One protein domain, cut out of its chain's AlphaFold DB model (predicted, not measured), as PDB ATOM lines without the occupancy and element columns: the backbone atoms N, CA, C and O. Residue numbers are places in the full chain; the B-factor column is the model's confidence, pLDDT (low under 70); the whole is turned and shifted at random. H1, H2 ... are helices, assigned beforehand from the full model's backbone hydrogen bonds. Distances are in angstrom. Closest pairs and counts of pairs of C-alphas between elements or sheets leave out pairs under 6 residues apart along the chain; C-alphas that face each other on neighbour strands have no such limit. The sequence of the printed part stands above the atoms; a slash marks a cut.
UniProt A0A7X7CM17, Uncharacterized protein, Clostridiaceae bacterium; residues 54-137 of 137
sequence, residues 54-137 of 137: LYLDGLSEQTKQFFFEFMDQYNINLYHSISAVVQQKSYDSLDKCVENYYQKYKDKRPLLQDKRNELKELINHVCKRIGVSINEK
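What this domain is: This is residues 54 to 137 of the 137 residues of an uncharacterized protein of Clostridiaceae bacterium (UniProt A0A7X7CM17). The longest helix, H5, forms the core of a small all-helix domain, and H1, H2 and H3 pack on it at large angles, with H1 and H3 reaching away from it in nearly the same direction and H2 touching both. The short H4 sits near H1, H3 and H5. The printed part has 84 residues, with five named helices in the order H1, H2, H3, H4, H5 and no named strand; the helices hold 54 of the residues. It is compact, with a radius of gyration of the C-alphas of 11.9 A, and spans 35 by 29 by 19 A.

Where its parts are: After residues 54 to 60, H1 takes residues 61 to 74, beginning at C-alpha 61 at (7.718, 138.805, 34.793) and measuring 19.8 A from first to last C-alpha. H2 is residues 78 to 86, 12.1 A long. H3 is residues 94 to 105, 17.0 A long, and begins at C-alpha 94 at (11.522, 156.882, 25.259). H4 is residues 111 to 114, 5.5 A long. H5 is residues 116 to 130, 21.0 A long, and ends at C-alpha 130 at (8.904, 159.471, 39.138).

How they stand to each other: H2 and H5 are the hubs, touching three helices each. They touch each other, closest at the C-alphas of Ser 83 and Val 126, 6.3 A apart, and run the same way at a steep tilt of 68 degrees, only just short of about perpendicular. H1 touches H5 with residues 62 to 66 alone, about perpendicular at 85 degrees; the closest C-alphas are those of Thr 63 and Glu 118, 4.7 A apart. H3 touches H5 with residues 94 to 98 alone, only just about perpendicular at 72 degrees, closest at the C-alphas of Val 98 and Lys 120, 6.0 A apart. H2 only just touches H1, with 3 pairs of C-alphas within 8 A, closest at Phe 67 and Leu 78, 6.5 A. H2 also only just touches H3, with 3 such pairs, closest at Val 85 and Tyr 101, 7.1 A. H4 is close to H3 but not clearly touching it; the closest C-alphas, of Tyr 102 and Leu 112, are 6.6 A apart. H1 and H3 are apart, as are H2 and H4. Every O i to N i+4 pair is within hydrogen-bond range in H1, H3 and H5, 4 of 5 are in H2, and H4 is too short for such a pair.

The domain as a whole: The C-alphas farthest apart, of Asp 72 and Lys 137, are 36.9 A apart. The printed part has no cut and ends at residue 137, the chain's last. The links H1 to H2, H3 to H4 and H4 to H5 are tight, and H2 to H3 is short. The mean pLDDT of the printed part is 89.2, and residues 135 to 137 are under 70.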
ATOM      1  N   LEU A  54       7.903 146.835  45.728       83.81
ATOM      2  CA  LEU A  54       6.629 147.411  45.229       83.81
ATOM      3  C   LEU A  54       6.817 148.374  44.051       83.81
ATOM      4  O   LEU A  54       5.894 148.664  43.291       83.81
ATOM      5  N   TYR A  55       8.020 148.929  43.895       85.44
ATOM      6  CA  TYR A  55       8.339 149.774  42.753       85.44
ATOM      7  C   TYR A  55       8.463 148.995  41.435       85.44
ATOM      8  O   TYR A  55       8.459 149.627  40.384       85.44
ATOM      9  N   LEU A  56       8.525 147.661  41.469       90.38
ATOM     10  CA  LEU A  56       8.494 146.780  40.299       90.38
ATOM     11  C   LEU A  56       7.075 146.307  39.939       90.38
ATOM     12  O   LEU A  56       6.899 145.630  38.924       90.38
ATOM     13  N   ASP A  57       6.061 146.646  40.741       89.00
ATOM     14  CA  ASP A  57       4.673 146.295  40.437       89.00
ATOM     15  C   ASP A  57       4.230 146.943  39.124       89.00
ATOM     16  O   ASP A  57       4.460 148.132  38.900       89.00
ATOM     17  N   GLY A  58       3.591 146.154  38.259       86.94
ATOM     18  CA  GLY A  58       3.180 146.566  36.913       86.94
ATOM     19  C   GLY A  58       4.173 146.217  35.800       86.94
ATOM     20  O   GLY A  58       3.814 146.345  34.634       86.94
ATOM     21  N   LEU A  59       5.376 145.735  36.136       93.62
ATOM     22  CA  LEU A  59       6.319 145.181  35.161       93.62
ATOM     23  C   LEU A  59       5.977 143.734  34.797       93.62
ATOM     24  O   LEU A  59       5.482 142.969  35.634       93.62
ATOM     25  N   SER A  60       6.324 143.341  33.574       93.31
ATOM     26  CA  SER A  60       6.288 141.953  33.129       93.31
ATOM     27  C   SER A  60       7.221 141.063  33.960       93.31
ATOM     28  O   SER A  60       8.260 141.498  34.465       93.31
ATOM     29  N   GLU A  61       6.874 139.778  34.084       87.19
ATOM     30  CA  GLU A  61       7.718 138.805  34.793       87.19
ATOM     31  C   GLU A  61       9.101 138.655  34.142       87.19
ATOM     32  O   GLU A  61      10.096 138.492  34.844       87.19
ATOM     33  N   GLN A  62       9.186 138.800  32.815       91.06
ATOM     34  CA  GLN A  62      10.457 138.809  32.082       91.06
ATOM     35  C   GLN A  62      11.337 139.989  32.512       91.06
ATOM     36  O   GLN A  62      12.515 139.802  32.813       91.06
ATOM     37  N   THR A  63      10.760 141.185  32.637       94.81
ATOM     38  CA  THR A  63      11.489 142.378  33.082       94.81
ATOM     39  C   THR A  63      11.881 142.311  34.556       94.81
ATOM     40  O   THR A  63      12.977 142.740  34.917       94.81
ATOM     41  N   LYS A  64      11.049 141.716  35.419       91.06
ATOM     42  CA  LYS A  64      11.431 141.438  36.815       91.06
ATOM     43  C   LYS A  64      12.582 140.438  36.891       91.06
ATOM     44  O   LYS A  64      13.524 140.655  37.647       91.06
ATOM     45  N   GLN A  65      12.543 139.372  36.091       89.88
ATOM     46  CA  GLN A  65      13.632 138.400  36.023       89.88
ATOM     47  C   GLN A  65      14.934 139.064  35.562       89.88
ATOM     48  O   GLN A  65      15.958 138.890  36.217       89.88
ATOM     49  N   PHE A  66      14.874 139.884  34.510       94.31
ATOM     50  CA  PHE A  66      16.000 140.701  34.059       94.31
ATOM     51  C   PHE A  66      16.524 141.625  35.168       94.31
ATOM     52  O   PHE A  66      17.730 141.697  35.380       94.31
ATOM     53  N   PHE A  67      15.644 142.304  35.910       93.88
ATOM     54  CA  PHE A  67      16.041 143.166  37.025       93.88
ATOM     55  C   PHE A  67      16.851 142.403  38.084       93.88
ATOM     56  O   PHE A  67      17.894 142.893  38.519       93.88
ATOM     57  N   PHE A  68      16.399 141.210  38.479       88.75
ATOM     58  CA  PHE A  68      17.104 140.394  39.471       88.75
ATOM     59  C   PHE A  68      18.404 139.805  38.929       88.75
ATOM     60  O   PHE A  68      19.402 139.830  39.634       88.75
ATOM     61  N   GLU A  69      18.423 139.341  37.679       89.88
ATOM     62  CA  GLU A  69      19.645 138.875  37.010       89.88
ATOM     63  C   GLU A  69      20.700 139.989  36.949       89.88
ATOM     64  O   GLU A  69      21.868 139.782  37.275       89.88
ATOM     65  N   PHE A  70      20.273 141.205  36.609       91.75
ATOM     66  CA  PHE A  70      21.140 142.374  36.570       91.75
ATOM     67  C   PHE A  70      21.682 142.743  37.956       91.75
ATOM     68  O   PHE A  70      22.857 143.091  38.097       91.75
ATOM     69  N   MET A  71      20.829 142.684  38.978       88.31
ATOM     70  CA  MET A  71      21.220 142.947  40.359       88.31
ATOM     71  C   MET A  71      22.211 141.891  40.862       88.31
ATOM     72  O   MET A  71      23.261 142.277  41.366       88.31
ATOM     73  N   ASP A  72      21.940 140.601  40.627       83.19
ATOM     74  CA  ASP A  72      22.830 139.479  40.962       83.19
ATOM     75  C   ASP A  72      24.212 139.652  40.297       83.19
ATOM     76  O   ASP A  72      25.248 139.461  40.933       83.19
ATOM     77  N   GLN A  73      24.249 140.033  39.012       86.44
ATOM     78  CA  GLN A  73      25.492 140.093  38.238       86.44
ATOM     79  C   GLN A  73      26.342 141.334  38.531       86.44
ATOM     80  O   GLN A  73      27.570 141.248  38.564       86.44
ATOM     81  N   TYR A  74      25.714 142.501  38.687       87.06
ATOM     82  CA  TYR A  74      26.436 143.773  38.791       87.06
ATOM     83  C   TYR A  74      26.392 144.392  40.186       87.06
ATOM     84  O   TYR A  74      27.026 145.426  40.390       87.06
ATOM     85  N   ASN A  75      25.651 143.797  41.124       82.94
ATOM     86  CA  ASN A  75      25.357 144.357  42.442       82.94
ATOM     87  C   ASN A  75      24.789 145.790  42.358       82.94
ATOM     88  O   ASN A  75      25.182 146.699  43.092       82.94
ATOM     89  N   ILE A  76      23.910 146.023  41.376       87.62
ATOM     90  CA  ILE A  76      23.323 147.336  41.084       87.62
ATOM     91  C   ILE A  76      21.810 147.214  41.027       87.62
ATOM     92  O   ILE A  76      21.255 146.480  40.212       87.62
ATOM     93  N   ASN A  77      21.134 148.042  41.819       89.38
ATOM     94  CA  ASN A  77      19.700 148.233  41.691       89.38
ATOM     95  C   ASN A  77      19.388 149.051  40.430       89.38
ATOM     96  O   ASN A  77      19.561 150.276  40.391       89.38
ATOM     97  N   LEU A  78      18.942 148.355  39.383       93.44
ATOM     98  CA  LEU A  78      18.737 148.949  38.067       93.44
ATOM     99  C   LEU A  78      17.677 150.062  38.082       93.44
ATOM    100  O   LEU A  78      17.859 151.070  37.402       93.44
ATOM    101  N   TYR A  79      16.641 149.944  38.917       94.00
ATOM    102  CA  TYR A  79      15.604 150.969  39.083       94.00
ATOM    103  C   TYR A  79      16.207 152.294  39.572       94.00
ATOM    104  O   TYR A  79      16.000 153.341  38.957       94.00
ATOM    105  N   HIS A  80      17.014 152.255  40.638       91.00
ATOM    106  CA  HIS A  80      17.671 153.454  41.171       91.00
ATOM    107  C   HIS A  80      18.710 154.023  40.201       91.00
ATOM    108  O   HIS A  80      18.783 155.239  40.021       91.00
ATOM    109  N   SER A  81      19.470 153.152  39.528       94.38
ATOM    110  CA  SER A  81      20.435 153.565  38.504       94.38
ATOM    111  C   SER A  81      19.751 154.303  37.348       94.38
ATOM    112  O   SER A  81      20.238 155.346  36.917       94.38
ATOM    113  N   ILE A  82      18.612 153.801  36.859       95.00
ATOM    114  CA  ILE A  82      17.818 154.470  35.821       95.00
ATOM    115  C   ILE A  82      17.274 155.797  36.345       95.00
ATOM    116  O   ILE A  82      17.500 156.822  35.704       95.00
ATOM    117  N   SER A  83      16.625 155.802  37.516       92.56
ATOM    118  CA  SER A  83      16.029 157.006  38.117       92.56
ATOM    119  C   SER A  83      17.026 158.164  38.190       92.56
ATOM    120  O   SER A  83      16.703 159.284  37.803       92.56
ATOM    121  N   ALA A  84      18.261 157.885  38.616       91.50
ATOM    122  CA  ALA A  84      19.313 158.890  38.715       91.50
ATOM    123  C   ALA A  84      19.707 159.492  37.356       91.50
ATOM    124  O   ALA A  84      20.123 160.643  37.295       91.50
ATOM    125  N   VAL A  85      19.599 158.733  36.263       91.31
ATOM    126  CA  VAL A  85      19.998 159.170  34.914       91.31
ATOM    127  C   VAL A  85      18.872 159.909  34.210       91.31
ATOM    128  O   VAL A  85      19.120 160.909  33.536       91.31
ATOM    129  N   VAL A  86      17.637 159.430  34.346       91.00
ATOM    130  CA  VAL A  86      16.500 160.025  33.636       91.00
ATOM    131  C   VAL A  86      16.108 161.390  34.210       91.00
ATOM    132  O   VAL A  86      15.615 162.228  33.471       91.00
ATOM    133  N   GLN A  87      16.404 161.658  35.487       88.00
ATOM    134  CA  GLN A  87      16.173 162.968  36.115       88.00
ATOM    135  C   GLN A  87      17.168 164.055  35.675       88.00
ATOM    136  O   GLN A  87      16.900 165.238  35.853       88.00
ATOM    137  N   GLN A  88      18.317 163.684  35.104       84.81
ATOM    138  CA  GLN A  88      19.379 164.640  34.754       84.81
ATOM    139  C   GLN A  88      19.109 165.407  33.454       84.81
ATOM    140  O   GLN A  88      19.804 166.381  33.167       84.81
ATOM    141  N   LYS A  89      18.167 164.947  32.623       81.88
ATOM    142  CA  LYS A  89      17.960 165.478  31.274       81.88
ATOM    143  C   LYS A  89      16.529 165.237  30.800       81.88
ATOM    144  O   LYS A  89      15.949 164.200  31.094       81.88
ATOM    145  N   SER A  90      15.989 166.158  30.007       83.62
ATOM    146  CA  SER A  90      14.741 165.957  29.266       83.62
ATOM    147  C   SER A  90      14.971 165.119  28.004       83.62
ATOM    148  O   SER A  90      15.960 165.313  27.291       83.62
ATOM    149  N   TYR A  91      14.036 164.222  27.691       85.00
ATOM    150  CA  TYR A  91      14.108 163.368  26.505       85.00
ATOM    151  C   TYR A  91      12.888 163.581  25.608       85.00
ATOM    152  O   TYR A  91      11.753 163.592  26.081       85.00
ATOM    153  N   ASP A  92      13.135 163.692  24.301       85.00
ATOM    154  CA  ASP A  92      12.078 163.835  23.287       85.00
ATOM    155  C   ASP A  92      11.443 162.496  22.883       85.00
ATOM    156  O   ASP A  92      10.582 162.457  22.020       85.00
ATOM    157  N   SER A  93      11.949 161.369  23.382       89.88
ATOM    158  CA  SER A  93      11.326 160.061  23.177       89.88
ATOM    159  C   SER A  93      11.875 159.047  24.169       89.88
ATOM    160  O   SER A  93      12.994 159.184  24.681       89.88
ATOM    161  N   LEU A  94      11.095 157.994  24.416       91.06
ATOM    162  CA  LEU A  94      11.522 156.882  25.259       91.06
ATOM    163  C   LEU A  94      12.743 156.191  24.649       91.06
ATOM    164  O   LEU A  94      13.687 155.883  25.366       91.06
ATOM    165  N   ASP A  95      12.775 156.025  23.327       92.00
ATOM    166  CA  ASP A  95      13.903 155.390  22.644       92.00
ATOM    167  C   ASP A  95      15.205 156.178  22.805       92.00
ATOM    168  O   ASP A  95      16.248 155.580  23.059       92.00
ATOM    169  N   LYS A  96      15.161 157.519  22.770       91.31
ATOM    170  CA  LYS A  96      16.337 158.351  23.079       91.31
ATOM    171  C   LYS A  96      16.786 158.190  24.532       91.31
ATOM    172  O   LYS A  96      17.985 158.217  24.804       91.31
ATOM    173  N   CYS A  97      15.843 158.042  25.459       92.38
ATOM    174  CA  CYS A  97      16.142 157.804  26.869       92.38
ATOM    175  C   CYS A  97      16.847 156.452  27.070       92.38
ATOM    176  O   CYS A  97      17.908 156.392  27.697       92.38
ATOM    177  N   VAL A  98      16.305 155.395  26.457       94.56
ATOM    178  CA  VAL A  98      16.884 154.044  26.453       94.56
ATOM    179  C   VAL A  98      18.275 154.054  25.835       94.56
ATOM    180  O   VAL A  98      19.212 153.536  26.437       94.56
ATOM    181  N   GLU A  99      18.432 154.691  24.674       94.50
ATOM    182  CA  GLU A  99      19.716 154.784  23.982       94.50
ATOM    183  C   GLU A  99      20.760 155.512  24.828       94.50
ATOM    184  O   GLU A  99      21.878 155.032  24.984       94.50
ATOM    185  N   ASN A 100      20.390 156.644  25.431       93.44
ATOM    186  CA  ASN A 100      21.293 157.404  26.287       93.44
ATOM    187  C   ASN A 100      21.752 156.586  27.502       93.44
ATOM    188  O   ASN A 100      22.940 156.574  27.829       93.44
ATOM    189  N   TYR A 101      20.825 155.880  28.158       94.81
ATOM    190  CA  TYR A 101      21.167 155.004  29.275       94.81
ATOM    191  C   TYR A 101      22.086 153.860  28.825       94.81
ATOM    192  O   TYR A 101      23.111 153.609  29.459       94.81
ATOM    193  N   TYR A 102      21.759 153.201  27.711       95.00
ATOM    194  CA  TYR A 102      22.564 152.123  27.144       95.00
ATOM    195  C   TYR A 102      23.986 152.589  26.812       95.00
ATOM    196  O   TYR A 102      24.947 152.023  27.327       95.00
ATOM    197  N   GLN A 103      24.144 153.667  26.041       93.88
ATOM    198  CA  GLN A 103      25.462 154.177  25.642       93.88
ATOM    199  C   GLN A 103      26.332 154.570  26.839       93.88
ATOM    200  O   GLN A 103      27.543 154.375  26.801       93.88
ATOM    201  N   LYS A 104      25.727 155.065  27.927       93.50
ATOM    202  CA  LYS A 104      26.446 155.434  29.155       93.50
ATOM    203  C   LYS A 104      27.047 154.231  29.894       93.50
ATOM    204  O   LYS A 104      28.038 154.400  30.605       93.50
ATOM    205  N   TYR A 105      26.453 153.040  29.771       94.75
ATOM    206  CA  TYR A 105      26.812 151.880  30.600       94.75
ATOM    207  C   TYR A 105      27.172 150.602  29.838       94.75
ATOM    208  O   TYR A 105      27.636 149.665  30.488       94.75
ATOM    209  N   LYS A 106      27.009 150.552  28.510       92.00
ATOM    210  CA  LYS A 106      27.206 149.348  27.682       92.00
ATOM    211  C   LYS A 106      28.538 148.632  27.942       92.00
ATOM    212  O   LYS A 106      28.542 147.420  28.109       92.00
ATOM    213  N   ASP A 107      29.633 149.376  28.107       92.06
ATOM    214  CA  ASP A 107      30.972 148.787  28.262       92.06
ATOM    215  C   ASP A 107      31.159 148.108  29.628       92.06
ATOM    216  O   ASP A 107      31.935 147.167  29.769       92.06
ATOM    217  N   LYS A 108      30.438 148.577  30.654       91.69
ATOM    218  CA  LYS A 108      30.513 148.043  32.024       91.69
ATOM    219  C   LYS A 108      29.405 147.040  32.327       91.69
ATOM    220  O   LYS A 108      29.501 146.317  33.315       91.69
ATOM    221  N   ARG A 109      28.325 147.045  31.539       92.12
ATOM    222  CA  ARG A 109      27.097 146.286  31.807       92.12
ATOM    223  C   ARG A 109      26.568 145.625  30.522       92.12
ATOM    224  O   ARG A 109      25.515 146.035  30.029       92.12
ATOM    225  N   PRO A 110      27.280 144.617  29.975       90.50
ATOM    226  CA  PRO A 110      26.923 143.984  28.702       90.50
ATOM    227  C   PRO A 110      25.491 143.431  28.629       90.50
ATOM    228  O   PRO A 110      24.877 143.510  27.571       90.50
ATOM    229  N   LEU A 111      24.913 142.972  29.749       90.38
ATOM    230  CA  LEU A 111      23.543 142.435  29.803       90.38
ATOM    231  C   LEU A 111      22.476 143.431  29.303       90.38
ATOM    232  O   LEU A 111      21.399 143.029  28.872       90.38
ATOM    233  N   LEU A 112      22.771 144.740  29.323       92.38
ATOM    234  CA  LEU A 112      21.878 145.768  28.773       92.38
ATOM    235  C   LEU A 112      21.635 145.606  27.265       92.38
ATOM    236  O   LEU A 112      20.603 146.058  26.770       92.38
ATOM    237  N   GLN A 113      22.583 145.013  26.535       88.50
ATOM    238  CA  GLN A 113      22.475 144.804  25.094       88.50
ATOM    239  C   GLN A 113      21.471 143.693  24.769       88.50
ATOM    240  O   GLN A 113      20.609 143.878  23.910       88.50
ATOM    241  N   ASP A 114      21.555 142.579  25.493       88.56
ATOM    242  CA  ASP A 114      20.755 141.376  25.239       88.56
ATOM    243  C   ASP A 114      19.294 141.535  25.680       88.56
ATOM    244  O   ASP A 114      18.404 140.851  25.178       88.56
ATOM    245  N   LYS A 115      19.043 142.456  26.616       92.56
ATOM    246  CA  LYS A 115      17.751 142.662  27.287       92.56
ATOM    247  C   LYS A 115      17.145 144.027  26.977       92.56
ATOM    248  O   LYS A 115      16.635 144.725  27.854       92.56
ATOM    249  N   ARG A 116      17.248 144.467  25.716       92.44
ATOM    250  CA  ARG A 116      16.848 145.829  25.314       92.44
ATOM    251  C   ARG A 116      15.360 146.114  25.520       92.44
ATOM    252  O   ARG A 116      15.006 147.241  25.864       92.44
ATOM    253  N   ASN A 117      14.500 145.122  25.293       95.19
ATOM    254  CA  ASN A 117      13.052 145.279  25.435       95.19
ATOM    255  C   ASN A 117      12.664 145.415  26.910       95.19
ATOM    256  O   ASN A 117      11.917 146.323  27.269       95.19
ATOM    257  N   GLU A 118      13.245 144.577  27.763       97.00
ATOM    258  CA  GLU A 118      13.070 144.604  29.211       97.00
ATOM    259  C   GLU A 118      13.637 145.899  29.809       97.00
ATOM    260  O   GLU A 118      13.010 146.537  30.656       97.00
ATOM    261  N   LEU A 119      14.785 146.364  29.304       96.25
ATOM    262  CA  LEU A 119      15.341 147.668  29.659       96.25
ATOM    263  C   LEU A 119      14.393 148.810  29.267       96.25
ATOM    264  O   LEU A 119      14.181 149.722  30.065       96.25
ATOM    265  N   LYS A 120      13.811 148.773  28.062       96.25
ATOM    266  CA  LYS A 120      12.848 149.785  27.604       96.25
ATOM    267  C   LYS A 120      11.594 149.805  28.475       96.25
ATOM    268  O   LYS A 120      11.148 150.888  28.857       96.25
ATOM    269  N   GLU A 121      11.056 148.637  28.818       97.06
ATOM    270  CA  GLU A 121       9.915 148.512  29.726       97.06
ATOM    271  C   GLU A 121      10.240 149.102  31.105       97.06
ATOM    272  O   GLU A 121       9.496 149.947  31.607       97.06
ATOM    273  N   LEU A 122      11.389 148.734  31.680       96.50
ATOM    274  CA  LEU A 122      11.814 149.222  32.989       96.50
ATOM    275  C   LEU A 122      12.060 150.737  32.997       96.50
ATOM    276  O   LEU A 122      11.644 151.411  33.936       96.50
ATOM    277  N   ILE A 123      12.689 151.293  31.955       95.69
ATOM    278  CA  ILE A 123      12.898 152.745  31.832       95.69
ATOM    279  C   ILE A 123      11.558 153.475  31.739       95.69
ATOM    280  O   ILE A 123      11.350 154.454  32.454       95.69
ATOM    281  N   ASN A 124      10.630 152.991  30.911       94.94
ATOM    282  CA  ASN A 124       9.295 153.578  30.794       94.94
ATOM    283  C   ASN A 124       8.565 153.589  32.143       94.94
ATOM    284  O   ASN A 124       7.984 154.597  32.547       94.94
ATOM    285  N   HIS A 125       8.631 152.466  32.857       95.19
ATOM    286  CA  HIS A 125       8.034 152.312  34.177       95.19
ATOM    287  C   HIS A 125       8.623 153.283  35.203       95.19
ATOM    288  O   HIS A 125       7.879 153.968  35.905       95.19
ATOM    289  N   VAL A 126       9.955 153.402  35.245       94.69
ATOM    290  CA  VAL A 126      10.648 154.363  36.114       94.69
ATOM    291  C   VAL A 126      10.194 155.786  35.800       94.69
ATOM    292  O   VAL A 126       9.768 156.484  36.718       94.69
ATOM    293  N   CYS A 127      10.213 156.201  34.528       92.25
ATOM    294  CA  CYS A 127       9.807 157.547  34.115       92.25
ATOM    295  C   CYS A 127       8.376 157.881  34.556       92.25
ATOM    296  O   CYS A 127       8.154 158.945  35.138       92.25
ATOM    297  N   LYS A 128       7.428 156.952  34.365       90.88
ATOM    298  CA  LYS A 128       6.035 157.110  34.814       90.88
ATOM    299  C   LYS A 128       5.929 157.272  36.329       90.88
ATOM    300  O   LYS A 128       5.219 158.158  36.794       90.88
ATOM    301  N   ARG A 129       6.637 156.445  37.107       91.12
ATOM    302  CA  ARG A 129       6.559 156.482  38.578       91.12
ATOM    303  C   ARG A 129       7.158 157.739  39.193       91.12
ATOM    304  O   ARG A 129       6.666 158.184  40.223       91.12
ATOM    305  N   ILE A 130       8.218 158.285  38.601       89.62
ATOM    306  CA  ILE A 130       8.904 159.471  39.138       89.62
ATOM    307  C   ILE A 130       8.435 160.786  38.492       89.62
ATOM    308  O   ILE A 130       8.954 161.842  38.842       89.62
ATOM    309  N   GLY A 131       7.488 160.731  37.549       84.12
ATOM    310  CA  GLY A 131       6.914 161.912  36.899       84.12
ATOM    311  C   GLY A 131       7.821 162.584  35.862       84.12
ATOM    312  O   GLY A 131       7.711 163.789  35.652       84.12
ATOM    313  N   VAL A 132       8.725 161.840  35.214       83.81
ATOM    314  CA  VAL A 132       9.521 162.373  34.096       83.81
ATOM    315  C   VAL A 132       8.687 162.322  32.818       83.81
ATOM    316  O   VAL A 132       8.423 161.246  32.277       83.81
ATOM    317  N   SER A 133       8.296 163.497  32.325       73.06
ATOM    318  CA  SER A 133       7.595 163.650  31.051       73.06
ATOM    319  C   SER A 133       8.549 163.401  29.886       73.06
ATOM    320  O   SER A 133       9.496 164.156  29.658       73.06
ATOM    321  N   ILE A 134       8.290 162.334  29.138       75.56
ATOM    322  CA  ILE A 134       8.903 162.096  27.835       75.56
ATOM    323  C   ILE A 134       7.996 162.779  26.813       75.56
ATOM    324  O   ILE A 134       6.826 162.424  26.703       75.56
ATOM    325  N   ASN A 135       8.516 163.784  26.109       61.66
ATOM    326  CA  ASN A 135       7.729 164.537  25.135       61.66
ATOM    327  C   ASN A 135       7.484 163.663  23.903       61.66
ATOM    328  O   ASN A 135       8.335 163.620  23.026       61.66
ATOM    329  N   GLU A 136       6.353 162.967  23.824       51.81
ATOM    330  CA  GLU A 136       5.930 162.304  22.588       51.81
ATOM    331  C   GLU A 136       5.573 163.395  21.563       51.81
ATOM    332  O   GLU A 136       4.523 164.029  21.660       51.81
ATOM    333  N   LYS A 137       6.503 163.695  20.647       44.28
ATOM    334  CA  LYS A 137       6.245 164.519  19.458       44.28
ATOM    335  C   LYS A 137       5.843 163.647  18.281       44.28
ATOM    336  O   LYS A 137       6.491 162.591  18.103       44.28
TER     337      LYS A 137